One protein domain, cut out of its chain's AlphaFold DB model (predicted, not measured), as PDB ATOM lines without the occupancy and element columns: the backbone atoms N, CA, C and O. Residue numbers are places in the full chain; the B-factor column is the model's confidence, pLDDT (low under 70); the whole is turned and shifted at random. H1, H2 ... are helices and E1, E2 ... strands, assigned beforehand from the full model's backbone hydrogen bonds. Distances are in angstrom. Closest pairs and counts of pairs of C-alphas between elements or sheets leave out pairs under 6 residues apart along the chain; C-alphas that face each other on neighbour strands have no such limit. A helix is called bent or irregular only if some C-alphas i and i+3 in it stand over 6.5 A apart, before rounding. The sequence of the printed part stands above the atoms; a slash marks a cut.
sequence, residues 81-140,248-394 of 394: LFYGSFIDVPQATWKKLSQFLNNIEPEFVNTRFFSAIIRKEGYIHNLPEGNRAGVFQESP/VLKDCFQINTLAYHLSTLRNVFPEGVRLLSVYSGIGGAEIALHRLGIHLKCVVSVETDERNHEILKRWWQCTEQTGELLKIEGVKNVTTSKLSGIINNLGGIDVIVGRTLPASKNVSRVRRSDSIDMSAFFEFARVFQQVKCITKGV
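What this domain is: This is residues 81 to 140 and 248 to 394 of the 394 residues of the protein "DNA (Cytosine-5)-methyltransferase DRM2" of Apostasia shenzhenica (UniProt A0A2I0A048). A twisted sheet of seven strands makes the core, with helices over both faces in three layers: H2, H3 and H4 cover one face, H5 and H6 the other, and the sheet curls round H2. H1 only grazes the sheet, near E3 and E1, and residues 362 to 367 stick out from the body. The printed part has 207 residues, with six named helices and seven named strands in the order E1, H1, E2, E3, H2, E4, H3, E5, H4, E6, H5, E7, H6; its class is mixed, helices and strands. The sheet runs E2, E3, E1, E7, E4, E5, E6 and is mixed: E3 is antiparallel to E2 and E1, and the other neighbours are parallel. The whole is compact, with a radius of gyration of the C-alphas of 16.5 A and spans of 47 by 41 by 34 A.

How they stand to each other: E1, residues 81 to 85, is an inner strand, antiparallel to E3, residues 120 to 125; N 83 and O 124 are 2.9 A apart, within hydrogen-bond range. H1, residues 91 to 100, only grazes the sheet with residues 94 to 98; its closest C-alphas to E3 are those of Ser 98 and Ile 124, 7.0 A apart. The edge strand E2, residues 107 to 110, forms a hairpin with E3, with N 107 and O 123 at 2.8 A. E1, H1 and E2 form a split strand-helix-strand unit, its two strands running the same way with E3 between them; the crossover is right-handed. H2, residues 255 to 265, is only just irregular, with C-alphas 261 and 264 6.7 A apart. It touches H3, residues 284 to 291, at a steep tilt of 65 degrees, closest at the C-alphas of Ala 259 and Ala 288, 4.9 A. E4 (273 to 278), H3 and E5 (296 to 303), then E5, H4 (306 to 318) and E6 (324 to 329), are strand-helix-strand units, parallel neighbour strands with a helix between, both right-handed; N 275 and O 298 are 2.9 A apart, N 326 and O 299 2.8 A. H3 and H4 run along the strands on the same face, at heights over the sheet of 9.4 and 10.0 A. On the opposite face, H5, residues 336 to 346, is over E5 at a height of 9.9 A, and H6, residues 374 to 392, is over E7, residues 351 to 355, at 10.0 A. E6, H5 and E7 form a second split unit, right-handed, with E4 and E5 between the strands. E7 is parallel to E1, with N 82 and O 352 at 2.9 A, and to E4, with N 276 and O 351 at 2.9 A. H6 touches H5 with residues 386 to 391 alone, closest at the C-alphas of Ser 340 and Ile 390, 6.6 A. Every O i to N i+4 pair is within hydrogen-bond range in H1, H3, H4, H5 and H6, and 5 of 7 in H2.

Where its parts are: E1 begins at C-alpha 81, (-45.003, -23.550, -21.045). E5, the longest strand, measures 17.9 A from first to last C-alpha, H4 18.1 A, and H6, the longest helix, 26.9 A. H6 runs from C-alpha 374 at (-62.216, -27.648, -23.804) to C-alpha 392 at (-42.940, -8.934, -25.560).

The domain as a whole: The C-alphas farthest apart are those of Val 366 and Val 394, 50.3 A. Residues 141 to 247 are not printed, and C-alphas 140 and 248 are 20.6 A apart across the cut. Of the links printed whole, E7 to H6 is long, with 18 residues. The model's mean pLDDT over the printed part is 88.8; residues 130 to 131, 133 to 138, 360 to 370 and 393 to 394 are under 70.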
ATOM      1  N   LEU A  81     -43.684 -22.952 -21.108       96.19
ATOM      2  CA  LEU A  81     -45.003 -23.550 -21.045       96.19
ATOM      3  C   LEU A  81     -44.873 -25.014 -20.646       96.19
ATOM      4  O   LEU A  81     -44.077 -25.735 -21.245       96.19
ATOM      5  N   PHE A  82     -45.731 -25.463 -19.737       97.19
ATOM      6  CA  PHE A  82     -45.974 -26.877 -19.489       97.19
ATOM      7  C   PHE A  82     -47.469 -27.126 -19.287       97.19
ATOM      8  O   PHE A  82     -48.056 -26.666 -18.313       97.19
ATOM      9  N   TYR A  83     -48.102 -27.848 -20.205       96.88
ATOM     10  CA  TYR A  83     -49.510 -28.220 -20.104       96.88
ATOM     11  C   TYR A  83     -49.649 -29.738 -20.084       96.88
ATOM     12  O   TYR A  83     -49.229 -30.395 -21.034       96.88
ATOM     13  N   GLY A  84     -50.240 -30.298 -19.028       93.69
ATOM     14  CA  GLY A  84     -50.354 -31.748 -18.868       93.69
ATOM     15  C   GLY A  84     -51.778 -32.284 -18.815       93.69
ATOM     16  O   GLY A  84     -52.697 -31.633 -18.324       93.69
ATOM     17  N   SER A  85     -51.947 -33.513 -19.294       88.31
ATOM     18  CA  SER A  85     -53.200 -34.262 -19.231       88.31
ATOM     19  C   SER A  85     -52.959 -35.671 -18.696       88.31
ATOM     20  O   SER A  85     -52.059 -36.371 -19.153       88.31
ATOM     21  N   PHE A  86     -53.809 -36.083 -17.759       81.94
ATOM     22  CA  PHE A  86     -53.813 -37.395 -17.089       81.94
ATOM     23  C   PHE A  86     -55.078 -38.214 -17.411       81.94
ATOM     24  O   PHE A  86     -55.346 -39.237 -16.785       81.94
ATOM     25  N   ILE A  87     -55.865 -37.741 -18.381       78.44
ATOM     26  CA  ILE A  87     -57.041 -38.415 -18.945       78.44
ATOM     27  C   ILE A  87     -56.620 -39.058 -20.273       78.44
ATOM     28  O   ILE A  87     -55.735 -38.531 -20.953       78.44
ATOM     29  N   ASP A  88     -57.255 -40.166 -20.657       78.50
ATOM     30  CA  ASP A  88     -57.051 -40.780 -21.969       78.50
ATOM     31  C   ASP A  88     -57.668 -39.903 -23.071       78.50
ATOM     32  O   ASP A  88     -58.862 -39.953 -23.364       78.50
ATOM     33  N   VAL A  89     -56.851 -39.006 -23.623       82.06
ATOM     34  CA  VAL A  89     -57.279 -38.006 -24.603       82.06
ATOM     35  C   VAL A  89     -57.024 -38.525 -26.024       82.06
ATOM     36  O   VAL A  89     -55.878 -38.842 -26.352       82.06
ATOM     37  N   PRO A  90     -58.038 -38.535 -26.913       86.81
ATOM     38  CA  PRO A  90     -57.861 -38.970 -28.295       86.81
ATOM     39  C   PRO A  90     -56.798 -38.161 -29.048       86.81
ATOM     40  O   PRO A  90     -56.681 -36.945 -28.874       86.81
ATOM     41  N   GLN A  91     -56.085 -38.802 -29.977       88.00
ATOM     42  CA  GLN A  91     -55.036 -38.158 -30.781       88.00
ATOM     43  C   GLN A  91     -55.532 -36.913 -31.541       88.00
ATOM     44  O   GLN A  91     -54.828 -35.907 -31.625       88.00
ATOM     45  N   ALA A  92     -56.764 -36.945 -32.062       89.62
ATOM     46  CA  ALA A  92     -57.375 -35.797 -32.732       89.62
ATOM     47  C   ALA A  92     -57.514 -34.583 -31.795       89.62
ATOM     48  O   ALA A  92     -57.287 -33.442 -32.202       89.62
ATOM     49  N   THR A  93     -57.830 -34.832 -30.524       91.06
ATOM     50  CA  THR A  93     -57.913 -33.797 -29.495       91.06
ATOM     51  C   THR A  93     -56.525 -33.257 -29.169       91.06
ATOM     52  O   THR A  93     -56.351 -32.044 -29.183       91.06
ATOM     53  N   TRP A  94     -55.512 -34.113 -28.996       92.69
ATOM     54  CA  TRP A  94     -54.118 -33.673 -28.819       92.69
ATOM     55  C   TRP A  94     -53.621 -32.774 -29.948       92.69
ATOM     56  O   TRP A  94     -53.029 -31.728 -29.685       92.69
ATOM     57  N   LYS A  95     -53.929 -33.127 -31.201       92.50
ATOM     58  CA  LYS A  95     -53.613 -32.295 -32.370       92.50
ATOM     59  C   LYS A  95     -54.248 -30.908 -32.257       92.50
ATOM     60  O   LYS A  95     -53.592 -29.909 -32.539       92.50
ATOM     61  N   LYS A  96     -55.500 -30.832 -31.799       93.19
ATOM     62  CA  LYS A  96     -56.183 -29.557 -31.553       93.19
ATOM     63  C   LYS A  96     -55.512 -28.766 -30.429       93.19
ATOM     64  O   LYS A  96     -55.262 -27.584 -30.615       93.19
ATOM     65  N   LEU A  97     -55.188 -29.390 -29.293       94.06
ATOM     66  CA  LEU A  97     -54.503 -28.711 -28.182       94.06
ATOM     67  C   LEU A  97     -53.154 -28.131 -28.629       94.06
ATOM     68  O   LEU A  97     -52.865 -26.961 -28.382       94.06
ATOM     69  N   SER A  98     -52.375 -28.928 -29.361       93.81
ATOM     70  CA  SER A  98     -51.089 -28.530 -29.934       93.81
ATOM     71  C   SER A  98     -51.214 -27.286 -30.822       93.81
ATOM     72  O   SER A  98     -50.458 -26.332 -30.642       93.81
ATOM     73  N   GLN A  99     -52.225 -27.215 -31.697       93.69
ATOM     74  CA  GLN A  99     -52.456 -26.051 -32.567       93.69
ATOM     75  C   GLN A  99     -52.618 -24.731 -31.793       93.69
ATOM     76  O   GLN A  99     -52.092 -23.702 -32.216       93.69
ATOM     77  N   PHE A 100     -53.290 -24.745 -30.636       93.25
ATOM     78  CA  PHE A 100     -53.451 -23.551 -29.790       93.25
ATOM     79  C   PHE A 100     -52.192 -23.204 -28.980       93.25
ATOM     80  O   PHE A 100     -52.011 -22.053 -28.571       93.25
ATOM     81  N   LEU A 101     -51.307 -24.178 -28.772       93.12
ATOM     82  CA  LEU A 101     -50.062 -24.046 -28.017       93.12
ATOM     83  C   LEU A 101     -48.833 -23.983 -28.942       93.12
ATOM     84  O   LEU A 101     -47.764 -24.477 -28.609       93.12
ATOM     85  N   ASN A 102     -48.966 -23.298 -30.084       90.56
ATOM     86  CA  ASN A 102     -47.908 -23.052 -31.078       90.56
ATOM     87  C   ASN A 102     -47.414 -24.300 -31.841       90.56
ATOM     88  O   ASN A 102     -46.261 -24.328 -32.261       90.56
ATOM     89  N   ASN A 103     -48.272 -25.300 -32.053       92.44
ATOM     90  CA  ASN A 103     -47.952 -26.559 -32.744       92.44
ATOM     91  C   ASN A 103     -46.807 -27.355 -32.092       92.44
ATOM     92  O   ASN A 103     -46.071 -28.059 -32.776       92.44
ATOM     93  N   ILE A 104     -46.648 -27.234 -30.773       92.88
ATOM     94  CA  ILE A 104     -45.702 -28.049 -30.005       92.88
ATOM     95  C   ILE A 104     -46.221 -29.489 -29.968       92.88
ATOM     96  O   ILE A 104     -47.385 -29.716 -29.614       92.88
ATOM     97  N   GLU A 105     -45.381 -30.454 -30.330       92.38
ATOM     98  CA  GLU A 105     -45.751 -31.867 -30.283       92.38
ATOM     99  C   GLU A 105     -45.913 -32.347 -28.829       92.38
ATOM    100  O   GLU A 105     -45.100 -31.996 -27.971       92.38
ATOM    101  N   PRO A 106     -46.978 -33.106 -28.515       93.56
ATOM    102  CA  PRO A 106     -47.161 -33.661 -27.183       93.56
ATOM    103  C   PRO A 106     -46.159 -34.791 -26.913       93.56
ATOM    104  O   PRO A 106     -46.029 -35.723 -27.704       93.56
ATOM    105  N   GLU A 107     -45.510 -34.747 -25.754       94.12
ATOM    106  CA  GLU A 107     -44.699 -35.833 -25.217       94.12
ATOM    107  C   GLU A 107     -45.582 -36.774 -24.389       94.12
ATOM    108  O   GLU A 107     -46.232 -36.350 -23.431       94.12
ATOM    109  N   PHE A 108     -45.612 -38.056 -24.754       92.88
ATOM    110  CA  PHE A 108     -46.369 -39.084 -24.041       92.88
ATOM    111  C   PHE A 108     -45.460 -39.905 -23.140       92.88
ATOM    112  O   PHE A 108     -44.426 -40.405 -23.579       92.88
ATOM    113  N   VAL A 109     -45.881 -40.110 -21.897       91.31
ATOM    114  CA  VAL A 109     -45.109 -40.873 -20.918       91.31
ATOM    115  C   VAL A 109     -46.009 -41.785 -20.100       91.31
ATOM    116  O   VAL A 109     -47.200 -41.539 -19.911       91.31
ATOM    117  N   ASN A 110     -45.426 -42.879 -19.620       91.50
ATOM    118  CA  ASN A 110     -46.080 -43.769 -18.681       91.50
ATOM    119  C   ASN A 110     -45.434 -43.621 -17.300       91.50
ATOM    120  O   ASN A 110     -44.236 -43.844 -17.138       91.50
ATOM    121  N   THR A 111     -46.243 -43.295 -16.295       91.12
ATOM    122  CA  THR A 111     -45.807 -43.128 -14.897       91.12
ATOM    123  C   THR A 111     -45.246 -44.403 -14.263       91.12
ATOM    124  O   THR A 111     -44.581 -44.317 -13.230       91.12
ATOM    125  N   ARG A 112     -45.400 -45.567 -14.918       91.75
ATOM    126  CA  ARG A 112     -44.780 -46.841 -14.513       91.75
ATOM    127  C   ARG A 112     -43.263 -46.768 -14.347       91.75
ATOM    128  O   ARG A 112     -42.694 -47.613 -13.669       91.75
ATOM    129  N   PHE A 113     -42.613 -45.813 -15.017       89.88
ATOM    130  CA  PHE A 113     -41.166 -45.601 -14.953       89.88
ATOM    131  C   PHE A 113     -40.738 -44.688 -13.792       89.88
ATOM    132  O   PHE A 113     -39.547 -44.544 -13.549       89.88
ATOM    133  N   PHE A 114     -41.698 -44.102 -13.071       90.44
ATOM    134  CA  PHE A 114     -41.461 -43.099 -12.028       90.44
ATOM    135  C   PHE A 114     -42.166 -43.410 -10.698       90.44
ATOM    136  O   PHE A 114     -41.986 -42.677  -9.721       90.44
ATOM    137  N   SER A 115     -43.030 -44.431 -10.661       91.88
ATOM    138  CA  SER A 115     -43.873 -44.730  -9.501       91.88
ATOM    139  C   SER A 115     -44.507 -46.121  -9.550       91.88
ATOM    140  O   SER A 115     -44.487 -46.805 -10.573       91.88
ATOM    141  N   ALA A 116     -45.155 -46.501  -8.449       92.94
ATOM    142  CA  ALA A 116     -45.952 -47.714  -8.305       92.94
ATOM    143  C   ALA A 116     -47.316 -47.663  -9.020       92.94
ATOM    144  O   ALA A 116     -48.119 -48.579  -8.841       92.94
ATOM    145  N   ILE A 117     -47.609 -46.624  -9.808       91.69
ATOM    146  CA  ILE A 117     -48.851 -46.499 -10.576       91.69
ATOM    147  C   ILE A 117     -48.569 -46.440 -12.078       91.69
ATOM    148  O   ILE A 117     -47.614 -45.820 -12.531       91.69
ATOM    149  N   ILE A 118     -49.421 -47.107 -12.852       90.81
ATOM    150  CA  ILE A 118     -49.416 -47.104 -14.310       90.81
ATOM    151  C   ILE A 118     -50.517 -46.158 -14.776       90.81
ATOM    152  O   ILE A 118     -51.708 -46.470 -14.719       90.81
ATOM    153  N   ARG A 119     -50.100 -44.997 -15.266       89.25
ATOM    154  CA  ARG A 119     -50.943 -43.958 -15.860       89.25
ATOM    155  C   ARG A 119     -50.250 -43.423 -17.104       89.25
ATOM    156  O   ARG A 119     -49.089 -43.021 -17.029       89.25
ATOM    157  N   LYS A 120     -50.957 -43.444 -18.235       89.06
ATOM    158  CA  LYS A 120     -50.515 -42.791 -19.471       89.06
ATOM    159  C   LYS A 120     -50.851 -41.309 -19.369       89.06
ATOM    160  O   LYS A 120     -51.998 -40.957 -19.115       89.06
ATOM    161  N   GLU A 121     -49.851 -40.468 -19.548       91.00
ATOM    162  CA  GLU A 121     -49.963 -39.017 -19.466       91.00
ATOM    163  C   GLU A 121     -49.416 -38.402 -20.754       91.00
ATOM    164  O   GLU A 121     -48.583 -39.003 -21.439       91.00
ATOM    165  N   GLY A 122     -49.904 -37.214 -21.097       93.06
ATOM    166  CA  GLY A 122     -49.382 -36.430 -22.212       93.06
ATOM    167  C   GLY A 122     -49.080 -35.003 -21.781       93.06
ATOM    168  O   GLY A 122     -49.815 -34.426 -20.973       93.06
ATOM    169  N   TYR A 123     -48.018 -34.433 -22.341       95.12
ATOM    170  CA  TYR A 123     -47.514 -33.113 -21.990       95.12
ATOM    171  C   TYR A 123     -47.192 -32.290 -23.233       95.12
ATOM    172  O   TYR A 123     -46.467 -32.742 -24.106       95.12
ATOM    173  N   ILE A 124     -47.692 -31.058 -23.314       96.12
ATOM    174  CA  ILE A 124     -47.283 -30.078 -24.328       96.12
ATOM    175  C   ILE A 124     -46.415 -29.033 -23.636       96.12
ATOM    176  O   ILE A 124     -46.893 -28.319 -22.750       96.12
ATOM    177  N   HIS A 125     -45.151 -28.923 -24.038       95.25
ATOM    178  CA  HIS A 125     -44.220 -27.994 -23.409       95.25
ATOM    179  C   HIS A 125     -43.105 -27.522 -24.342       95.25
ATOM    180  O   HIS A 125     -42.690 -28.238 -25.245       95.25
ATOM    181  N   ASN A 126     -42.548 -26.343 -24.075       94.00
ATOM    182  CA  ASN A 126     -41.355 -25.827 -24.764       94.00
ATOM    183  C   ASN A 126     -40.121 -25.797 -23.846       94.00
ATOM    184  O   ASN A 126     -39.246 -24.947 -24.022       94.00
ATOM    185  N   LEU A 127     -40.080 -26.679 -22.840       92.62
ATOM    186  CA  LEU A 127     -38.927 -26.831 -21.956       92.62
ATOM    187  C   LEU A 127     -37.650 -27.126 -22.766       92.62
ATOM    188  O   LEU A 127     -37.746 -27.729 -23.835       92.62
ATOM    189  N   PRO A 128     -36.464 -26.731 -22.274       87.94
ATOM    190  CA  PRO A 128     -35.208 -27.021 -22.953       87.94
ATOM    191  C   PRO A 128     -35.007 -28.525 -23.168       87.94
ATOM    192  O   PRO A 128     -35.295 -29.336 -22.284       87.94
ATOM    193  N   GLU A 129     -34.475 -28.883 -24.333       71.50
ATOM    194  CA  GLU A 129     -34.062 -30.248 -24.648       71.50
ATOM    195  C   GLU A 129     -32.645 -30.489 -24.097       71.50
ATOM    196  O   GLU A 129     -31.727 -29.711 -24.353       71.50
ATOM    197  N   GLY A 130     -32.469 -31.556 -23.308       68.44
ATOM    198  CA  GLY A 130     -31.185 -31.948 -22.708       68.44
ATOM    199  C   GLY A 130     -31.123 -31.823 -21.179       68.44
ATOM    200  O   GLY A 130     -31.841 -31.041 -20.564       68.44
ATOM    201  N   ASN A 131     -30.250 -32.623 -20.554       66.81
ATOM    202  CA  ASN A 131     -29.963 -32.621 -19.109       66.81
ATOM    203  C   ASN A 131     -31.176 -32.822 -18.184       66.81
ATOM    204  O   ASN A 131     -31.216 -32.258 -17.088       66.81
ATOM    205  N   ARG A 132     -32.144 -33.660 -18.580       83.00
ATOM    206  CA  ARG A 132     -33.112 -34.176 -17.606       83.00
ATOM    207  C   ARG A 132     -32.360 -35.042 -16.607       83.00
ATOM    208  O   ARG A 132     -31.798 -36.072 -16.974       83.00
ATOM    209  N   ALA A 133     -32.296 -34.597 -15.360       67.75
ATOM    210  CA  ALA A 133     -31.717 -35.403 -14.301       67.75
ATOM    211  C   ALA A 133     -32.723 -36.491 -13.908       67.75
ATOM    212  O   ALA A 133     -33.930 -36.235 -13.849       67.75
ATOM    213  N   GLY A 134     -32.228 -37.696 -13.612       61.53
ATOM    214  CA  GLY A 134     -33.031 -38.677 -12.888       61.53
ATOM    215  C   GLY A 134     -33.549 -38.037 -11.599       61.53
ATOM    216  O   GLY A 134     -32.805 -37.326 -10.919       61.53
ATOM    217  N   VAL A 135     -34.838 -38.222 -11.308       57.44
ATOM    218  CA  VAL A 135     -35.475 -37.667 -10.108       57.44
ATOM    219  C   VAL A 135     -34.676 -38.117  -8.882       57.44
ATOM    220  O   VAL A 135     -34.403 -39.300  -8.716       57.44
ATOM    221  N   PHE A 136     -34.272 -37.159  -8.045       54.91
ATOM    222  CA  PHE A 136     -33.286 -37.356  -6.973       54.91
ATOM    223  C   PHE A 136     -33.810 -38.168  -5.771       54.91
ATOM    224  O   PHE A 136     -33.036 -38.520  -4.887       54.91
ATOM    225  N   GLN A 137     -35.110 -38.475  -5.711       60.69
ATOM    226  CA  GLN A 137     -35.702 -39.254  -4.621       60.69
ATOM    227  C   GLN A 137     -36.135 -40.639  -5.097       60.69
ATOM    228  O   GLN A 137     -36.866 -40.759  -6.084       60.69
ATOM    229  N   GLU A 138     -35.715 -41.664  -4.346       67.44
ATOM    230  CA  GLU A 138     -36.191 -43.042  -4.478       67.44
ATOM    231  C   GLU A 138     -37.713 -43.050  -4.350       67.44
ATOM    232  O   GLU A 138     -38.292 -42.903  -3.275       67.44
ATOM    233  N   SER A 139     -38.366 -43.122  -5.499       80.88
ATOM    234  CA  SER A 139     -39.812 -43.193  -5.587       80.88
ATOM    235  C   SER A 139     -40.210 -44.653  -5.466       80.88
ATOM    236  O   SER A 139     -39.558 -45.481  -6.103       80.88
ATOM    237  N   PRO A 140     -41.259 -44.997  -4.701       90.00
ATOM    238  CA  PRO A 140     -41.698 -46.379  -4.635       90.00
ATOM    239  C   PRO A 140     -42.168 -46.803  -6.027       90.00
ATOM    240  O   PRO A 140     -43.119 -46.239  -6.572       90.00
ATOM    241  N   VAL A 248     -59.526 -35.354  -5.751       90.75
ATOM    242  CA  VAL A 248     -58.442 -34.422  -6.107       90.75
ATOM    243  C   VAL A 248     -57.133 -35.149  -6.420       90.75
ATOM    244  O   VAL A 248     -56.411 -34.721  -7.316       90.75
ATOM    245  N   LEU A 249     -56.862 -36.281  -5.759       92.12
ATOM    246  CA  LEU A 249     -55.686 -37.118  -6.030       92.12
ATOM    247  C   LEU A 249     -55.770 -37.832  -7.387       92.12
ATOM    248  O   LEU A 249     -54.760 -37.980  -8.073       92.12
ATOM    249  N   LYS A 250     -56.966 -38.228  -7.831       87.44
ATOM    250  CA  LYS A 250     -57.146 -38.796  -9.178       87.44
ATOM    251  C   LYS A 250     -56.818 -37.779 -10.274       87.44
ATOM    252  O   LYS A 250     -56.214 -38.149 -11.277       87.44
ATOM    253  N   ASP A 251     -57.138 -36.510 -10.045       86.25
ATOM    254  CA  ASP A 251     -57.002 -35.435 -11.035       86.25
ATOM    255  C   ASP A 251     -55.717 -34.596 -10.857       86.25
ATOM    256  O   ASP A 251     -55.666 -33.430 -11.263       86.25
ATOM    257  N   CYS A 252     -54.673 -35.149 -10.233       91.69
ATOM    258  CA  CYS A 252     -53.407 -34.449  -9.994       91.69
ATOM    259  C   CYS A 252     -52.208 -35.104 -10.701       91.69
ATOM    260  O   CYS A 252     -52.271 -36.242 -11.176       91.69
ATOM    261  N   PHE A 253     -51.104 -34.359 -10.793       93.88
ATOM    262  CA  PHE A 253     -49.864 -34.825 -11.415       93.88
ATOM    263  C   PHE A 253     -49.211 -35.950 -10.616       93.88
ATOM    264  O   PHE A 253     -49.312 -35.994  -9.396       93.88
ATOM    265  N   GLN A 254     -48.485 -36.830 -11.301       94.25
ATOM    266  CA  GLN A 254     -47.515 -37.684 -10.627       94.25
ATOM    267  C   GLN A 254     -46.244 -36.839 -10.444       94.25
ATOM    268  O   GLN A 254     -45.675 -36.350 -11.423       94.25
ATOM    269  N   ILE A 255     -45.840 -36.603  -9.195       95.12
ATOM    270  CA  ILE A 255     -44.817 -35.602  -8.856       95.12
ATOM    271  C   ILE A 255     -43.453 -35.928  -9.464       95.12
ATOM    272  O   ILE A 255     -42.753 -35.020  -9.903       95.12
ATOM    273  N   ASN A 256     -43.076 -37.202  -9.526       93.31
ATOM    274  CA  ASN A 256     -41.770 -37.626 -10.032       93.31
ATOM    275  C   ASN A 256     -41.700 -37.514 -11.558       93.31
ATOM    276  O   ASN A 256     -40.730 -36.981 -12.085       93.31
ATOM    277  N   THR A 257     -42.748 -37.920 -12.273       93.38
ATOM    278  CA  THR A 257     -42.885 -37.705 -13.714       93.38
ATOM    279  C   THR A 257     -42.815 -36.215 -14.023       93.38
ATOM    280  O   THR A 257     -42.027 -35.795 -14.865       93.38
ATOM    281  N   LEU A 258     -43.568 -35.383 -13.293       94.31
ATOM    282  CA  LEU A 258     -43.534 -33.935 -13.484       94.31
ATOM    283  C   LEU A 258     -42.140 -33.351 -13.201       94.31
ATOM    284  O   LEU A 258     -41.624 -32.568 -13.999       94.31
ATOM    285  N   ALA A 259     -41.505 -33.762 -12.103       94.31
ATOM    286  CA  ALA A 259     -40.156 -33.338 -11.741       94.31
ATOM    287  C   ALA A 259     -39.119 -33.752 -12.795       94.31
ATOM    288  O   ALA A 259     -38.216 -32.975 -13.093       94.31
ATOM    289  N   TYR A 260     -39.258 -34.928 -13.412       93.19
ATOM    290  CA  TYR A 260     -38.378 -35.356 -14.498       93.19
ATOM    291  C   TYR A 260     -38.391 -34.359 -15.662       93.19
ATOM    292  O   TYR A 260     -37.323 -33.929 -16.106       93.19
ATOM    293  N   HIS A 261     -39.570 -33.910 -16.106       93.12
ATOM    294  CA  HIS A 261     -39.658 -32.898 -17.162       93.12
ATOM    295  C   HIS A 261     -39.129 -31.536 -16.697       93.12
ATOM    296  O   HIS A 261     -38.321 -30.922 -17.395       93.12
ATOM    297  N   LEU A 262     -39.537 -31.074 -15.508       94.25
ATOM    298  CA  LEU A 262     -39.157 -29.758 -14.979       94.25
ATOM    299  C   LEU A 262     -37.686 -29.669 -14.541       94.25
ATOM    300  O   LEU A 262     -37.180 -28.564 -14.347       94.25
ATOM    301  N   SER A 263     -36.975 -30.792 -14.417       93.19
ATOM    302  CA  SER A 263     -35.565 -30.833 -14.001       93.19
ATOM    303  C   SER A 263     -34.638 -30.004 -14.895       93.19
ATOM    304  O   SER A 263     -33.645 -29.457 -14.413       93.19
ATOM    305  N   THR A 264     -34.999 -29.826 -16.168       91.50
ATOM    306  CA  THR A 264     -34.252 -28.998 -17.128       91.50
ATOM    307  C   THR A 264     -34.190 -27.529 -16.710       91.50
ATOM    308  O   THR A 264     -33.234 -26.829 -17.039       91.50
ATOM    309  N   LEU A 265     -35.164 -27.061 -15.923       92.06
ATOM    310  CA  LEU A 265     -35.243 -25.685 -15.443       92.06
ATOM    311  C   LEU A 265     -34.239 -25.377 -14.332       92.06
ATOM    312  O   LEU A 265     -33.921 -24.210 -14.118       92.06
ATOM    313  N   ARG A 266     -33.704 -26.399 -13.653       89.69
ATOM    314  CA  ARG A 266     -32.779 -26.223 -12.526       89.69
ATOM    315  C   ARG A 266     -31.536 -25.427 -12.918       89.69
ATOM    316  O   ARG A 266     -31.120 -24.535 -12.189       89.69
ATOM    317  N   ASN A 267     -30.975 -25.726 -14.086       86.94
ATOM    318  CA  ASN A 267     -29.785 -25.038 -14.589       86.94
ATOM    319  C   ASN A 267     -30.122 -23.706 -15.277       86.94
ATOM    320  O   ASN A 267     -29.245 -22.862 -15.437       86.94
ATOM    321  N   VAL A 268     -31.378 -23.517 -15.690       90.44
ATOM    322  CA  VAL A 268     -31.845 -22.282 -16.338       90.44
ATOM    323  C   VAL A 268     -32.145 -21.196 -15.305       90.44
ATOM    324  O   VAL A 268     -31.910 -20.019 -15.567       90.44
ATOM    325  N   PHE A 269     -32.629 -21.585 -14.124       92.38
ATOM    326  CA  PHE A 269     -33.042 -20.674 -13.058       92.38
ATOM    327  C   PHE A 269     -32.349 -21.003 -11.726       92.38
ATOM    328  O   PHE A 269     -33.023 -21.406 -10.775       92.38
ATOM    329  N   PRO A 270     -31.019 -20.811 -11.618       90.62
ATOM    330  CA  PRO A 270     -30.269 -21.118 -10.394       90.62
ATOM    331  C   PRO A 270     -30.748 -20.300  -9.187       90.62
ATOM    332  O   PRO A 270     -30.772 -20.798  -8.069       90.62
ATOM    333  N   GLU A 271     -31.204 -19.071  -9.430       93.25
ATOM    334  CA  GLU A 271     -31.733 -18.181  -8.392       93.25
ATOM    335  C   GLU A 271     -33.193 -18.481  -8.024       93.25
ATOM    336  O   GLU A 271     -33.732 -17.846  -7.126       93.25
ATOM    337  N   GLY A 272     -33.869 -19.379  -8.746       95.56
ATOM    338  CA  GLY A 272     -35.294 -19.662  -8.589       95.56
ATOM    339  C   GLY A 272     -36.199 -19.039  -9.653       95.56
ATOM    340  O   GLY A 272     -35.774 -18.213 -10.465       95.56
ATOM    341  N   VAL A 273     -37.470 -19.446  -9.630       97.00
ATOM    342  CA  VAL A 273     -38.473 -19.201 -10.681       97.00
ATOM    343  C   VAL A 273     -39.662 -18.373 -10.201       97.00
ATOM    344  O   VAL A 273     -40.084 -18.461  -9.045       97.00
ATOM    345  N   ARG A 274     -40.249 -17.611 -11.128       97.88
ATOM    346  CA  ARG A 274     -41.582 -17.005 -11.014       97.88
ATOM    347  C   ARG A 274     -42.581 -17.855 -11.792       97.88
ATOM    348  O   ARG A 274     -42.542 -17.904 -13.025       97.88
ATOM    349  N   LEU A 275     -43.454 -18.541 -11.067       98.44
ATOM    350  CA  LEU A 275     -44.382 -19.532 -11.598       98.44
ATOM    351  C   LEU A 275     -45.801 -18.961 -11.689       98.44
ATOM    352  O   LEU A 275     -46.319 -18.423 -10.716       98.44
ATOM    353  N   LEU A 276     -46.463 -19.160 -12.827       98.50
ATOM    354  CA  LEU A 276     -47.911 -19.015 -12.974       98.50
ATOM    355  C   LEU A 276     -48.537 -20.406 -13.126       98.50
ATOM    356  O   LEU A 276     -48.377 -21.059 -14.154       98.50
ATOM    357  N   SER A 277     -49.250 -20.857 -12.098       98.19
ATOM    358  CA  SER A 277     -49.851 -22.191 -12.011       98.19
ATOM    359  C   SER A 277     -51.358 -22.082 -12.242       98.19
ATOM    360  O   SER A 277     -52.112 -21.652 -11.366       98.19
ATOM    361  N   VAL A 278     -51.808 -22.399 -13.456       98.06
ATOM    362  CA  VAL A 278     -53.212 -22.288 -13.868       98.06
ATOM    363  C   VAL A 278     -53.920 -23.623 -13.681       98.06
ATOM    364  O   VAL A 278     -53.497 -24.638 -14.227       98.06
ATOM    365  N   TYR A 279     -55.023 -23.609 -12.935       96.44
ATOM    366  CA  TYR A 279     -55.655 -24.818 -12.405       96.44
ATOM    367  C   TYR A 279     -54.688 -25.595 -11.512       96.44
ATOM    368  O   TYR A 279     -54.508 -26.800 -11.682       96.44
ATOM    369  N   SER A 280     -54.048 -24.904 -10.566       95.81
ATOM    370  CA  SER A 280     -52.964 -25.466  -9.744       95.81
ATOM    371  C   SER A 280     -53.362 -26.729  -8.973       95.81
ATOM    372  O   SER A 280     -52.501 -27.543  -8.632       95.81
ATOM    373  N   GLY A 281     -54.659 -26.934  -8.707       94.88
ATOM    374  CA  GLY A 281     -55.140 -28.052  -7.908       94.88
ATOM    375  C   GLY A 281     -54.462 -28.045  -6.548       94.88
ATOM    376  O   GLY A 281     -54.339 -27.007  -5.906       94.88
ATOM    377  N   ILE A 282     -53.954 -29.206  -6.155       96.56
ATOM    378  CA  ILE A 282     -53.292 -29.416  -4.867       96.56
ATOM    379  C   ILE A 282     -51.791 -29.070  -4.882       96.56
ATOM    380  O   ILE A 282     -51.050 -29.569  -4.043       96.56
ATOM    381  N   GLY A 283     -51.307 -28.265  -5.832       97.31
ATOM    382  CA  GLY A 283     -49.934 -27.741  -5.795       97.31
ATOM    383  C   GLY A 283     -48.857 -28.651  -6.399       97.31
ATOM    384  O   GLY A 283     -47.722 -28.680  -5.926       97.31
ATOM    385  N   GLY A 284     -49.203 -29.464  -7.403       97.38
ATOM    386  CA  GLY A 284     -48.272 -30.464  -7.945       97.38
ATOM    387  C   GLY A 284     -47.006 -29.872  -8.580       97.38
ATOM    388  O   GLY A 284     -45.920 -30.420  -8.405       97.38
ATOM    389  N   ALA A 285     -47.126 -28.746  -9.286       97.69
ATOM    390  CA  ALA A 285     -45.993 -28.100  -9.949       97.69
ATOM    391  C   ALA A 285     -45.027 -27.469  -8.943       97.69
ATOM    392  O   ALA A 285     -43.812 -27.600  -9.061       97.69
ATOM    393  N   GLU A 286     -45.592 -26.831  -7.927       98.44
ATOM    394  CA  GLU A 286     -44.912 -26.187  -6.818       98.44
ATOM    395  C   GLU A 286     -44.095 -27.221  -6.031       98.44
ATOM    396  O   GLU A 286     -42.896 -27.037  -5.820       98.44
ATOM    397  N   ILE A 287     -44.711 -28.361  -5.699       97.81
ATOM    398  CA  ILE A 287     -44.045 -29.477  -5.016       97.81
ATOM    399  C   ILE A 287     -42.924 -30.066  -5.878       97.81
ATOM    400  O   ILE A 287     -41.830 -30.309  -5.367       97.81
ATOM    401  N   ALA A 288     -43.166 -30.289  -7.173       96.38
ATOM    402  CA  ALA A 288     -42.159 -30.846  -8.077       96.38
ATOM    403  C   ALA A 288     -40.929 -29.929  -8.198       96.38
ATOM    404  O   ALA A 288     -39.801 -30.398  -8.065       96.38
ATOM    405  N   LEU A 289     -41.132 -28.622  -8.384       96.69
ATOM    406  CA  LEU A 289     -40.047 -27.635  -8.449       96.69
ATOM    407  C   LEU A 289     -39.281 -27.537  -7.126       96.69
ATOM    408  O   LEU A 289     -38.050 -27.552  -7.128       96.69
ATOM    409  N   HIS A 290     -39.994 -27.518  -5.997       96.06
ATOM    410  CA  HIS A 290     -39.371 -27.522  -4.676       96.06
ATOM    411  C   HIS A 290     -38.496 -28.767  -4.462       96.06
ATOM    412  O   HIS A 290     -37.354 -28.647  -4.017       96.06
ATOM    413  N   ARG A 291     -38.972 -29.959  -4.852       93.56
ATOM    414  CA  ARG A 291     -38.193 -31.210  -4.769       93.56
ATOM    415  C   ARG A 291     -36.960 -31.230  -5.665       93.56
ATOM    416  O   ARG A 291     -35.986 -31.903  -5.343       93.56
ATOM    417  N   LEU A 292     -36.977 -30.484  -6.767       92.88
ATOM    418  CA  LEU A 292     -35.807 -30.286  -7.626       92.88
ATOM    419  C   LEU A 292     -34.785 -29.302  -7.029       92.88
ATOM    420  O   LEU A 292     -33.736 -29.071  -7.637       92.88
ATOM    421  N   GLY A 293     -35.077 -28.713  -5.865       93.44
ATOM    422  CA  GLY A 293     -34.261 -27.671  -5.246       93.44
ATOM    423  C   GLY A 293     -34.341 -26.335  -5.985       93.44
ATOM    424  O   GLY A 293     -33.444 -25.509  -5.842       93.44
ATOM    425  N   ILE A 294     -35.377 -26.126  -6.803       95.38
ATOM    426  CA  ILE A 294     -35.597 -24.865  -7.507       95.38
ATOM    427  C   ILE A 294     -36.371 -23.943  -6.570       95.38
ATOM    428  O   ILE A 294     -37.502 -24.240  -6.182       95.38
ATOM    429  N   HIS A 295     -35.759 -22.818  -6.207       97.69
ATOM    430  CA  HIS A 295     -36.391 -21.835  -5.334       97.69
ATOM    431  C   HIS A 295     -37.631 -21.220  -5.999       97.69
ATOM    432  O   HIS A 295     -37.608 -20.835  -7.169       97.69
ATOM    433  N   LEU A 296     -38.733 -21.133  -5.255       98.38
ATOM    434  CA  LEU A 296     -39.980 -20.531  -5.715       98.38
ATOM    435  C   LEU A 296     -40.003 -19.062  -5.283       98.38
ATOM    436  O   LEU A 296     -40.458 -18.748  -4.187       98.38
ATOM    437  N   LYS A 297     -39.515 -18.153  -6.137       97.75
ATOM    438  CA  LYS A 297     -39.469 -16.709  -5.830       97.75
ATOM    439  C   LYS A 297     -40.865 -16.123  -5.675       97.75
ATOM    440  O   LYS A 297     -41.139 -15.376  -4.741       97.75
ATOM    441  N   CYS A 298     -41.730 -16.452  -6.625       97.50
ATOM    442  CA  CYS A 298     -43.130 -16.077  -6.596       97.50
ATOM    443  C   CYS A 298     -43.960 -17.153  -7.293       97.50
ATOM    444  O   CYS A 298     -43.586 -17.630  -8.368       97.50
ATOM    445  N   VAL A 299     -45.092 -17.513  -6.700       98.56
ATOM    446  CA  VAL A 299     -46.084 -18.409  -7.287       98.56
ATOM    447  C   VAL A 299     -47.412 -17.681  -7.380       98.56
ATOM    448  O   VAL A 299     -47.998 -17.302  -6.372       98.56
ATOM    449  N   VAL A 300     -47.924 -17.533  -8.595       98.44
ATOM    450  CA  VAL A 300     -49.291 -17.089  -8.858       98.44
ATOM    451  C   VAL A 300     -50.138 -18.332  -9.099       98.44
ATOM    452  O   VAL A 300     -50.090 -18.924 -10.177       98.44
ATOM    453  N   SER A 301     -50.902 -18.744  -8.093       98.25
ATOM    454  CA  SER A 301     -51.804 -19.893  -8.168       98.25
ATOM    455  C   SER A 301     -53.203 -19.440  -8.584       98.25
ATOM    456  O   SER A 301     -53.829 -18.597  -7.934       98.25
ATOM    457  N   VAL A 302     -53.704 -20.005  -9.683       98.19
ATOM    458  CA  VAL A 302     -55.060 -19.783 -10.190       98.19
ATOM    459  C   VAL A 302     -55.864 -21.061  -9.997       98.19
ATOM    460  O   VAL A 302     -55.702 -22.028 -10.738       98.19
ATOM    461  N   GLU A 303     -56.764 -21.064  -9.025       96.06
ATOM    462  CA  GLU A 303     -57.587 -22.232  -8.688       96.06
ATOM    463  C   GLU A 303     -58.968 -21.773  -8.201       96.06
ATOM    464  O   GLU A 303     -59.111 -20.673  -7.665       96.06
ATOM    465  N   THR A 304     -60.005 -22.557  -8.487       93.50
ATOM    466  CA  THR A 304     -61.398 -22.219  -8.162       93.50
ATOM    467  C   THR A 304     -61.815 -22.829  -6.826       93.50
ATOM    468  O   THR A 304     -62.534 -22.182  -6.073       93.50
ATOM    469  N   ASP A 305     -61.375 -24.054  -6.511       92.25
ATOM    470  CA  ASP A 305     -61.717 -24.698  -5.236       92.25
ATOM    471  C   ASP A 305     -60.861 -24.116  -4.100       92.25
ATOM    472  O   ASP A 305     -59.631 -24.220  -4.094       92.25
ATOM    473  N   GLU A 306     -61.512 -23.498  -3.117       92.88
ATOM    474  CA  GLU A 306     -60.843 -22.914  -1.956       92.88
ATOM    475  C   GLU A 306     -60.082 -23.956  -1.126       92.88
ATOM    476  O   GLU A 306     -59.027 -23.645  -0.575       92.88
ATOM    477  N   ARG A 307     -60.550 -25.207  -1.092       94.50
ATOM    478  CA  ARG A 307     -59.893 -26.287  -0.339       94.50
ATOM    479  C   ARG A 307     -58.567 -26.682  -0.981       94.50
ATOM    480  O   ARG A 307     -57.596 -26.927  -0.273       94.50
ATOM    481  N   ASN A 308     -58.494 -26.666  -2.314       95.06
ATOM    482  CA  ASN A 308     -57.247 -26.878  -3.052       95.06
ATOM    483  C   ASN A 308     -56.236 -25.753  -2.779       95.06
ATOM    484  O   ASN A 308     -55.054 -26.019  -2.559       95.06
ATOM    485  N   HIS A 309     -56.711 -24.504  -2.726       94.38
ATOM    486  CA  HIS A 309     -55.887 -23.367  -2.301       94.38
ATOM    487  C   HIS A 309     -55.374 -23.527  -0.876       94.38
ATOM    488  O   HIS A 309     -54.204 -23.257  -0.623       94.38
ATOM    489  N   GLU A 310     -56.224 -23.968   0.050       96.12
ATOM    490  CA  GLU A 310     -55.825 -24.177   1.441       96.12
ATOM    491  C   GLU A 310     -54.784 -25.298   1.570       96.12
ATOM    492  O   GLU A 310     -53.813 -25.142   2.306       96.12
ATOM    493  N   ILE A 311     -54.905 -26.377   0.788       97.62
ATOM    494  CA  ILE A 311     -53.874 -27.422   0.697       97.62
ATOM    495  C   ILE A 311     -52.524 -26.832   0.271       97.62
ATOM    496  O   ILE A 311     -51.517 -27.048   0.951       97.62
ATOM    497  N   LEU A 312     -52.491 -26.074  -0.833       97.69
ATOM    498  CA  LEU A 312     -51.255 -25.461  -1.331       97.69
ATOM    499  C   LEU A 312     -50.684 -24.456  -0.322       97.69
ATOM    500  O   LEU A 312     -49.484 -24.462  -0.059       97.69
ATOM    501  N   LYS A 313     -51.534 -23.616   0.273       97.50
ATOM    502  CA  LYS A 313     -51.138 -22.618   1.269       97.50
ATOM    503  C   LYS A 313     -50.554 -23.267   2.522       97.50
ATOM    504  O   LYS A 313     -49.517 -22.819   3.005       97.50
ATOM    505  N   ARG A 314     -51.174 -24.334   3.029       97.44
ATOM    506  CA  ARG A 314     -50.642 -25.098   4.160       97.44
ATOM    507  C   ARG A 314     -49.282 -25.694   3.816       97.44
ATOM    508  O   ARG A 314     -48.344 -25.539   4.586       97.44
ATOM    509  N   TRP A 315     -49.151 -26.326   2.649       98.06
ATOM    510  CA  TRP A 315     -47.864 -26.855   2.192       98.06
ATOM    511  C   TRP A 315     -46.789 -25.764   2.085       98.06
ATOM    512  O   TRP A 315     -45.662 -25.966   2.537       98.06
ATOM    513  N   TRP A 316     -47.147 -24.593   1.552       98.38
ATOM    514  CA  TRP A 316     -46.258 -23.435   1.429       98.38
ATOM    515  C   TRP A 316     -45.698 -22.998   2.787       98.38
ATOM    516  O   TRP A 316     -44.502 -22.749   2.922       98.38
ATOM    517  N   GLN A 317     -46.556 -22.960   3.810       97.31
ATOM    518  CA  GLN A 317     -46.175 -22.616   5.181       97.31
ATOM    519  C   GLN A 317     -45.339 -23.718   5.841       97.31
ATOM    520  O   GLN A 317     -44.304 -23.426   6.430       97.31
ATOM    521  N   CYS A 318     -45.751 -24.984   5.717       96.44
ATOM    522  CA  CYS A 318     -45.052 -26.123   6.320       96.44
ATOM    523  C   CYS A 318     -43.655 -26.366   5.735       96.44
ATOM    524  O   CYS A 318     -42.825 -26.980   6.395       96.44
ATOM    525  N   THR A 319     -43.405 -25.924   4.502       96.94
ATOM    526  CA  THR A 319     -42.087 -26.016   3.854       96.94
ATOM    527  C   THR A 319     -41.275 -24.726   3.963       96.94
ATOM    528  O   THR A 319     -40.221 -24.631   3.339       96.94
ATOM    529  N   GLU A 320     -41.756 -23.751   4.745       97.31
ATOM    530  CA  GLU A 320     -41.071 -22.486   5.038       97.31
ATOM    531  C   GLU A 320     -40.591 -21.754   3.773       97.31
ATOM    532  O   GLU A 320     -39.491 -21.199   3.720       97.31
ATOM    533  N   GLN A 321     -41.418 -21.755   2.723       98.06
ATOM    534  CA  GLN A 321     -41.072 -21.075   1.477       98.06
ATOM    535  C   GLN A 321     -40.847 -19.580   1.730       98.06
ATOM    536  O   GLN A 321     -41.695 -18.892   2.299       98.06
ATOM    537  N   THR A 322     -39.713 -19.066   1.258       97.38
ATOM    538  CA  THR A 322     -39.300 -17.670   1.473       97.38
ATOM    539  C   THR A 322     -39.806 -16.703   0.403       97.38
ATOM    540  O   THR A 322     -39.667 -15.491   0.561       97.38
ATOM    541  N   GLY A 323     -40.358 -17.220  -0.697       97.31
ATOM    542  CA  GLY A 323     -40.961 -16.410  -1.751       97.31
ATOM    543  C   GLY A 323     -42.388 -15.962  -1.437       97.31
ATOM    544  O   GLY A 323     -42.909 -16.152  -0.338       97.31
ATOM    545  N   GLU A 324     -43.060 -15.418  -2.450       97.31
ATOM    546  CA  GLU A 324     -44.445 -14.950  -2.344       97.31
ATOM    547  C   GLU A 324     -45.445 -15.918  -3.001       97.31
ATOM    548  O   GLU A 324     -45.246 -16.350  -4.136       97.31
ATOM    549  N   LEU A 325     -46.558 -16.213  -2.321       98.19
ATOM    550  CA  LEU A 325     -47.684 -16.973  -2.876       98.19
ATOM    551  C   LEU A 325     -48.887 -16.049  -3.110       98.19
ATOM    552  O   LEU A 325     -49.540 -15.599  -2.168       98.19
ATOM    553  N   LEU A 326     -49.209 -15.806  -4.378       97.50
ATOM    554  CA  LEU A 326     -50.335 -14.995  -4.828       97.50
ATOM    555  C   LEU A 326     -51.502 -15.885  -5.269       97.50
ATOM    556  O   LEU A 326     -51.392 -16.663  -6.216       97.50
ATOM    557  N   LYS A 327     -52.658 -15.724  -4.618       96.94
ATOM    558  CA  LYS A 327     -53.900 -16.438  -4.952       96.94
ATOM    559  C   LYS A 327     -54.746 -15.653  -5.957       96.94
ATOM    560  O   LYS A 327     -55.040 -14.470  -5.768       96.94
ATOM    561  N   ILE A 328     -55.233 -16.338  -6.988       97.06
ATOM    562  CA  ILE A 328     -56.317 -15.875  -7.857       97.06
ATOM    563  C   ILE A 328     -57.426 -16.924  -7.851       97.06
ATOM    564  O   ILE A 328     -57.216 -18.087  -8.187       97.06
ATOM    565  N   GLU A 329     -58.628 -16.494  -7.484       95.50
ATOM    566  CA  GLU A 329     -59.804 -17.353  -7.479       95.50
ATOM    567  C   GLU A 329     -60.337 -17.528  -8.905       95.50
ATOM    568  O   GLU A 329     -60.980 -16.637  -9.451       95.50
ATOM    569  N   GLY A 330     -60.037 -18.664  -9.527       93.69
ATOM    570  CA  GLY A 330     -60.530 -19.031 -10.851       93.69
ATOM    571  C   GLY A 330     -59.934 -18.244 -12.029       93.69
ATOM    572  O   GLY A 330     -59.575 -17.067 -11.962       93.69
ATOM    573  N   VAL A 331     -59.873 -18.907 -13.185       95.12
ATOM    574  CA  VAL A 331     -59.224 -18.369 -14.399       95.12
ATOM    575  C   VAL A 331     -59.907 -17.123 -14.971       95.12
ATOM    576  O   VAL A 331     -59.255 -16.265 -15.566       95.12
ATOM    577  N   LYS A 332     -61.218 -16.978 -14.744       93.44
ATOM    578  CA  LYS A 332     -62.008 -15.829 -15.214       93.44
ATOM    579  C   LYS A 332     -61.534 -14.512 -14.596       93.44
ATOM    580  O   LYS A 332     -61.658 -13.465 -15.221       93.44
ATOM    581  N   ASN A 333     -60.942 -14.576 -13.402       95.12
ATOM    582  CA  ASN A 333     -60.398 -13.420 -12.697       95.12
ATOM    583  C   ASN A 333     -58.975 -13.051 -13.155       95.12
ATOM    584  O   ASN A 333     -58.419 -12.056 -12.686       95.12
ATOM    585  N   VAL A 334     -58.380 -13.808 -14.085       95.44
ATOM    586  CA  VAL A 334     -57.100 -13.481 -14.731       95.44
ATOM    587  C   VAL A 334     -57.363 -12.559 -15.923       95.44
ATOM    588  O   VAL A 334     -57.379 -12.980 -17.084       95.44
ATOM    589  N   THR A 335     -57.631 -11.286 -15.628       94.69
ATOM    590  CA  THR A 335     -57.803 -10.233 -16.638       94.69
ATOM    591  C   THR A 335     -56.450  -9.719 -17.131       94.69
ATOM    592  O   THR A 335     -55.444  -9.818 -16.431       94.69
ATOM    593  N   THR A 336     -56.421  -9.098 -18.315       93.44
ATOM    594  CA  THR A 336     -55.196  -8.493 -18.870       93.44
ATOM    595  C   THR A 336     -54.589  -7.450 -17.931       93.44
ATOM    596  O   THR A 336     -53.373  -7.403 -17.781       93.44
ATOM    597  N   SER A 337     -55.416  -6.630 -17.271       94.06
ATOM    598  CA  SER A 337     -54.943  -5.607 -16.331       94.06
ATOM    599  C   SER A 337     -54.327  -6.223 -15.078       94.06
ATOM    600  O   SER A 337     -53.243  -5.812 -14.672       94.06
ATOM    601  N   LYS A 338     -54.974  -7.243 -14.499       95.44
ATOM    602  CA  LYS A 338     -54.449  -7.952 -13.328       95.44
ATOM    603  C   LYS A 338     -53.140  -8.662 -13.661       95.44
ATOM    604  O   LYS A 338     -52.179  -8.548 -12.911       95.44
ATOM    605  N   LEU A 339     -53.091  -9.343 -14.804       94.56
ATOM    606  CA  LEU A 339     -51.899 -10.045 -15.267       94.56
ATOM    607  C   LEU A 339     -50.745  -9.078 -15.569       94.56
ATOM    608  O   LEU A 339     -49.621  -9.350 -15.173       94.56
ATOM    609  N   SER A 340     -51.024  -7.936 -16.204       94.06
ATOM    610  CA  SER A 340     -50.031  -6.880 -16.445       94.06
ATOM    611  C   SER A 340     -49.489  -6.304 -15.135       94.06
ATOM    612  O   SER A 340     -48.278  -6.226 -14.964       94.06
ATOM    613  N   GLY A 341     -50.362  -6.000 -14.166       94.75
ATOM    614  CA  GLY A 341     -49.940  -5.551 -12.836       94.75
ATOM    615  C   GLY A 341     -49.030  -6.562 -12.135       94.75
ATOM    616  O   GLY A 341     -47.978  -6.190 -11.627       94.75
ATOM    617  N   ILE A 342     -49.387  -7.849 -12.174       94.25
ATOM    618  CA  ILE A 342     -48.561  -8.934 -11.622       94.25
ATOM    619  C   ILE A 342     -47.213  -9.023 -12.346       94.25
ATOM    620  O   ILE A 342     -46.176  -9.034 -11.695       94.25
ATOM    621  N   ILE A 343     -47.207  -9.055 -13.681       93.56
ATOM    622  CA  ILE A 343     -45.977  -9.155 -14.479       93.56
ATOM    623  C   ILE A 343     -45.048  -7.971 -14.200       93.56
ATOM    624  O   ILE A 343     -43.853  -8.183 -14.012       93.56
ATOM    625  N   ASN A 344     -45.583  -6.752 -14.120       92.31
ATOM    626  CA  ASN A 344     -44.797  -5.553 -13.832       92.31
ATOM    627  C   ASN A 344     -44.219  -5.580 -12.413       92.31
ATOM    628  O   ASN A 344     -43.050  -5.257 -12.231       92.31
ATOM    629  N   ASN A 345     -45.006  -6.011 -11.422       92.81
ATOM    630  CA  ASN A 345     -44.555  -6.099 -10.031       92.81
ATOM    631  C   ASN A 345     -43.483  -7.184  -9.832       92.81
ATOM    632  O   ASN A 345     -42.533  -6.979  -9.085       92.81
ATOM    633  N   LEU A 346     -43.624  -8.329 -10.504       91.19
ATOM    634  CA  LEU A 346     -42.699  -9.465 -10.394       91.19
ATOM    635  C   LEU A 346     -41.514  -9.385 -11.376       91.19
ATOM    636  O   LEU A 346     -40.600 -10.214 -11.327       91.19
ATOM    637  N   GLY A 347     -41.545  -8.431 -12.311       88.81
ATOM    638  CA  GLY A 347     -40.568  -8.281 -13.391       88.81
ATOM    639  C   GLY A 347     -40.619  -9.386 -14.455       88.81
ATOM    640  O   GLY A 347     -39.597  -9.657 -15.091       88.81
ATOM    641  N   GLY A 348     -41.743 -10.098 -14.596       92.50
ATOM    642  CA  GLY A 348     -41.910 -11.215 -15.538       92.50
ATOM    643  C   GLY A 348     -42.513 -12.490 -14.939       92.50
ATOM    644  O   GLY A 348     -42.670 -12.622 -13.729       92.50
ATOM    645  N   ILE A 349     -42.826 -13.447 -15.817       95.75
ATOM    646  CA  ILE A 349     -43.191 -14.831 -15.480       95.75
ATOM    647  C   ILE A 349     -42.240 -15.757 -16.234       95.75
ATOM    648  O   ILE A 349     -42.086 -15.630 -17.451       95.75
ATOM    649  N   ASP A 350     -41.618 -16.682 -15.511       96.00
ATOM    650  CA  ASP A 350     -40.604 -17.583 -16.056       96.00
ATOM    651  C   ASP A 350     -41.223 -18.869 -16.593       96.00
ATOM    652  O   ASP A 350     -40.835 -19.357 -17.655       96.00
ATOM    653  N   VAL A 351     -42.202 -19.408 -15.862       97.31
ATOM    654  CA  VAL A 351     -42.832 -20.696 -16.151       97.31
ATOM    655  C   VAL A 351     -44.342 -20.578 -15.981       97.31
ATOM    656  O   VAL A 351     -44.827 -20.009 -15.005       97.31
ATOM    657  N   ILE A 352     -45.091 -21.134 -16.926       98.12
ATOM    658  CA  ILE A 352     -46.545 -21.245 -16.905       98.12
ATOM    659  C   ILE A 352     -46.886 -22.728 -16.951       98.12
ATOM    660  O   ILE A 352     -46.643 -23.393 -17.961       98.12
ATOM    661  N   VAL A 353     -47.461 -23.234 -15.865       98.25
ATOM    662  CA  VAL A 353     -47.906 -24.625 -15.767       98.25
ATOM    663  C   VAL A 353     -49.424 -24.665 -15.784       98.25
ATOM    664  O   VAL A 353     -50.082 -23.845 -15.147       98.25
ATOM    665  N   GLY A 354     -49.988 -25.620 -16.511       96.50
ATOM    666  CA  GLY A 354     -51.411 -25.911 -16.466       96.50
ATOM    667  C   GLY A 354     -51.709 -27.386 -16.605       96.50
ATOM    668  O   GLY A 354     -50.870 -28.186 -17.027       96.50
ATOM    669  N   ARG A 355     -52.941 -27.743 -16.260       93.38
ATOM    670  CA  ARG A 355     -53.454 -29.095 -16.435       93.38
ATOM    671  C   ARG A 355     -54.820 -29.109 -17.090       93.38
ATOM    672  O   ARG A 355     -55.593 -28.159 -16.974       93.38
ATOM    673  N   THR A 356     -55.122 -30.233 -17.718       89.25
ATOM    674  CA  THR A 356     -56.472 -30.574 -18.143       89.25
ATOM    675  C   THR A 356     -57.397 -30.692 -16.937       89.25
ATOM    676  O   THR A 356     -57.042 -31.289 -15.922       89.25
ATOM    677  N   LEU A 357     -58.613 -30.168 -17.077       84.81
ATOM    678  CA  LEU A 357     -59.716 -30.450 -16.167       84.81
ATOM    679  C   LEU A 357     -60.696 -31.429 -16.832       84.81
ATOM    680  O   LEU A 357     -60.959 -31.298 -18.034       84.81
ATOM    681  N   PRO A 358     -61.233 -32.412 -16.090       80.50
ATOM    682  CA  PRO A 358     -62.274 -33.286 -16.613       80.50
ATOM    683  C   PRO A 358     -63.553 -32.486 -16.888       80.50
ATOM    684  O   PRO A 358     -63.904 -31.581 -16.127       80.50
ATOM    685  N   ALA A 359     -64.274 -32.827 -17.959       77.25
ATOM    686  CA  ALA A 359     -65.550 -32.186 -18.266       77.25
ATOM    687  C   ALA A 359     -66.571 -32.391 -17.126       77.25
ATOM    688  O   ALA A 359     -66.779 -33.506 -16.638       77.25
ATOM    689  N   SER A 360     -67.222 -31.302 -16.698       63.84
ATOM    690  CA  SER A 360     -68.233 -31.347 -15.634       63.84
ATOM    691  C   SER A 360     -69.493 -32.106 -16.071       63.84
ATOM    692  O   SER A 360     -69.970 -31.973 -17.199       63.84
ATOM    693  N   LYS A 361     -70.066 -32.891 -15.149       54.56
ATOM    694  CA  LYS A 361     -71.309 -33.645 -15.355       54.56
ATOM    695  C   LYS A 361     -72.512 -32.699 -15.310       54.56
ATOM    696  O   LYS A 361     -72.901 -32.259 -14.232       54.56
ATOM    697  N   ASN A 362     -73.211 -32.518 -16.427       34.28
ATOM    698  CA  ASN A 362     -74.643 -32.227 -16.348       34.28
ATOM    699  C   ASN A 362     -75.392 -33.550 -16.095       34.28
ATOM    700  O   ASN A 362     -75.539 -34.376 -16.988       34.28
ATOM    701  N   VAL A 363     -75.792 -33.763 -14.835       35.75
ATOM    702  CA  VAL A 363     -76.915 -34.600 -14.351       35.75
ATOM    703  C   VAL A 363     -77.241 -35.875 -15.155       35.75
ATOM    704  O   VAL A 363     -78.367 -36.081 -15.595       35.75
ATOM    705  N   SER A 364     -76.302 -36.813 -15.278       31.75
ATOM    706  CA  SER A 364     -76.673 -38.230 -15.410       31.75
ATOM    707  C   SER A 364     -75.584 -39.135 -14.831       31.75
ATOM    708  O   SER A 364     -74.392 -38.965 -15.073       31.75
ATOM    709  N   ARG A 365     -75.996 -40.073 -13.970       35.88
ATOM    710  CA  ARG A 365     -75.136 -40.985 -13.191       35.88
ATOM    711  C   ARG A 365     -74.553 -42.135 -14.030       35.88
ATOM    712  O   ARG A 365     -74.345 -43.223 -13.508       35.88
ATOM    713  N   VAL A 366     -74.299 -41.935 -15.322       35.06
ATOM    714  CA  VAL A 366     -73.885 -43.022 -16.218       35.06
ATOM    715  C   VAL A 366     -72.611 -42.625 -16.953       35.06
ATOM    716  O   VAL A 366     -72.658 -41.852 -17.899       35.06
ATOM    717  N   ARG A 367     -71.496 -43.208 -16.488       36.84
ATOM    718  CA  ARG A 367     -70.127 -43.164 -17.036       36.84
ATOM    719  C   ARG A 367     -69.468 -41.776 -17.044       36.84
ATOM    720  O   ARG A 367     -70.005 -40.797 -17.546       36.84
ATOM    721  N   ARG A 368     -68.262 -41.689 -16.464       44.25
ATOM    722  CA  ARG A 368     -67.353 -40.559 -16.715       44.25
ATOM    723  C   ARG A 368     -67.181 -40.459 -18.230       44.25
ATOM    724  O   ARG A 368     -66.876 -41.464 -18.862       44.25
ATOM    725  N   SER A 369     -67.395 -39.281 -18.811       47.03
ATOM    726  CA  SER A 369     -66.779 -39.026 -20.106       47.03
ATOM    727  C   SER A 369     -65.295 -38.847 -19.821       47.03
ATOM    728  O   SER A 369     -64.947 -37.935 -19.069       47.03
ATOM    729  N   ASP A 370     -64.435 -39.654 -20.428       57.50
ATOM    730  CA  ASP A 370     -62.982 -39.433 -20.465       57.50
ATOM    731  C   ASP A 370     -62.642 -38.229 -21.374       57.50
ATOM    732  O   ASP A 370     -61.696 -38.227 -22.155       57.50
ATOM    733  N   SER A 371     -63.481 -37.190 -21.323       71.50
ATOM    734  CA  SER A 371     -63.424 -36.017 -22.177       71.50
ATOM    735  C   SER A 371     -62.943 -34.811 -21.384       71.50
ATOM    736  O   SER A 371     -63.246 -34.629 -20.199       71.50
ATOM    737  N   ILE A 372     -62.142 -33.998 -22.057       83.19
ATOM    738  CA  ILE A 372     -61.522 -32.815 -21.480       83.19
ATOM    739  C   ILE A 372     -62.486 -31.635 -21.512       83.19
ATOM    740  O   ILE A 372     -63.239 -31.462 -22.475       83.19
ATOM    741  N   ASP A 373     -62.420 -30.775 -20.498       89.00
ATOM    742  CA  ASP A 373     -63.085 -29.480 -20.558       89.00
ATOM    743  C   ASP A 373     -62.326 -28.551 -21.521       89.00
ATOM    744  O   ASP A 373     -61.366 -27.864 -21.164       89.00
ATOM    745  N   MET A 374     -62.774 -28.530 -22.777       91.06
ATOM    746  CA  MET A 374     -62.216 -27.648 -23.804       91.06
ATOM    747  C   MET A 374     -62.353 -26.163 -23.447       91.06
ATOM    748  O   MET A 374     -61.519 -25.369 -23.875       91.06
ATOM    749  N   SER A 375     -63.377 -25.776 -22.679       92.38
ATOM    750  CA  SER A 375     -63.562 -24.389 -22.241       92.38
ATOM    751  C   SER A 375     -62.445 -23.983 -21.280       92.38
ATOM    752  O   SER A 375     -61.804 -22.949 -21.471       92.38
ATOM    753  N   ALA A 376     -62.138 -24.847 -20.306       93.00
ATOM    754  CA  ALA A 376     -61.010 -24.648 -19.402       93.00
ATOM    755  C   ALA A 376     -59.673 -24.588 -20.165       93.00
ATOM    756  O   ALA A 376     -58.847 -23.707 -19.925       93.00
ATOM    757  N   PHE A 377     -59.479 -25.461 -21.156       94.94
ATOM    758  CA  PHE A 377     -58.292 -25.396 -22.008       94.94
ATOM    759  C   PHE A 377     -58.168 -24.057 -22.758       94.94
ATOM    760  O   PHE A 377     -57.083 -23.476 -22.806       94.94
ATOM    761  N   PHE A 378     -59.254 -23.535 -23.336       95.44
ATOM    762  CA  PHE A 378     -59.201 -22.254 -24.047       95.44
ATOM    763  C   PHE A 378     -58.877 -21.082 -23.121       95.44
ATOM    764  O   PHE A 378     -58.145 -20.177 -23.522       95.44
ATOM    765  N   GLU A 379     -59.352 -21.113 -21.878       96.62
ATOM    766  CA  GLU A 379     -58.972 -20.129 -20.866       96.62
ATOM    767  C   GLU A 379     -57.487 -20.229 -20.494       96.62
ATOM    768  O   GLU A 379     -56.806 -19.206 -20.418       96.62
ATOM    769  N   PHE A 380     -56.947 -21.443 -20.355       96.81
ATOM    770  CA  PHE A 380     -55.506 -21.638 -20.184       96.81
ATOM    771  C   PHE A 380     -54.707 -21.062 -21.364       96.81
ATOM    772  O   PHE A 380     -53.783 -20.268 -21.167       96.81
ATOM    773  N   ALA A 381     -55.092 -21.403 -22.597       95.81
ATOM    774  CA  ALA A 381     -54.440 -20.900 -23.803       95.81
ATOM    775  C   ALA A 381     -54.523 -19.366 -23.891       95.81
ATOM    776  O   ALA A 381     -53.533 -18.717 -24.231       95.81
ATOM    777  N   ARG A 382     -55.664 -18.768 -23.520       96.00
ATOM    778  CA  ARG A 382     -55.831 -17.310 -23.426       96.00
ATOM    779  C   ARG A 382     -54.822 -16.702 -22.455       96.00
ATOM    780  O   ARG A 382     -54.152 -15.740 -22.827       96.00
ATOM    781  N   VAL A 383     -54.703 -17.244 -21.241       96.75
ATOM    782  CA  VAL A 383     -53.751 -16.752 -20.230       96.75
ATOM    783  C   VAL A 383     -52.316 -16.851 -20.748       96.75
ATOM    784  O   VAL A 383     -51.581 -15.866 -20.700       96.75
ATOM    785  N   PHE A 384     -51.933 -17.991 -21.325       94.94
ATOM    786  CA  PHE A 384     -50.603 -18.188 -21.902       94.94
ATOM    787  C   PHE A 384     -50.271 -17.160 -22.995       94.94
ATOM    788  O   PHE A 384     -49.212 -16.525 -22.959       94.94
ATOM    789  N   GLN A 385     -51.183 -16.949 -23.950       93.12
ATOM    790  CA  GLN A 385     -50.977 -15.969 -25.019       93.12
ATOM    791  C   GLN A 385     -50.921 -14.535 -24.470       93.12
ATOM    792  O   GLN A 385     -50.108 -13.740 -24.935       93.12
ATOM    793  N   GLN A 386     -51.716 -14.205 -23.445       93.50
ATOM    794  CA  GLN A 386     -51.658 -12.892 -22.798       93.50
ATOM    795  C   GLN A 386     -50.316 -12.632 -22.113       93.50
ATOM    796  O   GLN A 386     -49.756 -11.558 -22.325       93.50
ATOM    797  N   VAL A 387     -49.765 -13.598 -21.362       93.62
ATOM    798  CA  VAL A 387     -48.423 -13.446 -20.772       93.62
ATOM    799  C   VAL A 387     -47.401 -13.187 -21.875       93.62
ATOM    800  O   VAL A 387     -46.663 -12.213 -21.802       93.62
ATOM    801  N   LYS A 388     -47.404 -13.987 -22.951       90.19
ATOM    802  CA  LYS A 388     -46.477 -13.792 -24.079       90.19
ATOM    803  C   LYS A 388     -46.593 -12.410 -24.718       90.19
ATOM    804  O   LYS A 388     -45.574 -11.847 -25.106       90.19
ATOM    805  N   CYS A 389     -47.804 -11.882 -24.874       88.69
ATOM    806  CA  CYS A 389     -48.013 -10.553 -25.445       88.69
ATOM    807  C   CYS A 389     -47.498  -9.444 -24.523       88.69
ATOM    808  O   CYS A 389     -46.847  -8.525 -25.008       88.69
ATOM    809  N   ILE A 390     -47.754  -9.543 -23.214       88.50
ATOM    810  CA  ILE A 390     -47.299  -8.548 -22.233       88.50
ATOM    811  C   ILE A 390     -45.770  -8.572 -22.136       88.50
ATOM    812  O   ILE A 390     -45.143  -7.529 -22.271       88.50
ATOM    813  N   THR A 391     -45.157  -9.753 -22.015       80.94
ATOM    814  CA  THR A 391     -43.696  -9.904 -21.886       80.94
ATOM    815  C   THR A 391     -42.925  -9.496 -23.146       80.94
ATOM    816  O   THR A 391     -41.743  -9.206 -23.060       80.94
ATOM    817  N   LYS A 392     -43.557  -9.467 -24.328       71.19
ATOM    818  CA  LYS A 392     -42.940  -8.934 -25.560       71.19
ATOM    819  C   LYS A 392     -43.001  -7.406 -25.668       71.19
ATOM    820  O   LYS A 392     -42.320  -6.849 -26.524       71.19
ATOM    821  N   GLY A 393     -43.890  -6.766 -24.909       54.31
ATOM    822  CA  GLY A 393     -44.098  -5.315 -24.917       54.31
ATOM    823  C   GLY A 393     -43.358  -4.567 -23.806       54.31
ATOM    824  O   GLY A 393     -43.442  -3.342 -23.770       54.31
ATOM    825  N   VAL A 394     -42.677  -5.298 -22.921       45.97
ATOM    826  CA  VAL A 394     -41.717  -4.813 -21.915       45.97
ATOM    827  C   VAL A 394     -40.319  -5.091 -22.445       45.97
ATOM    828  O   VAL A 394     -39.453  -4.206 -22.289       45.97
TER     829      VAL A 394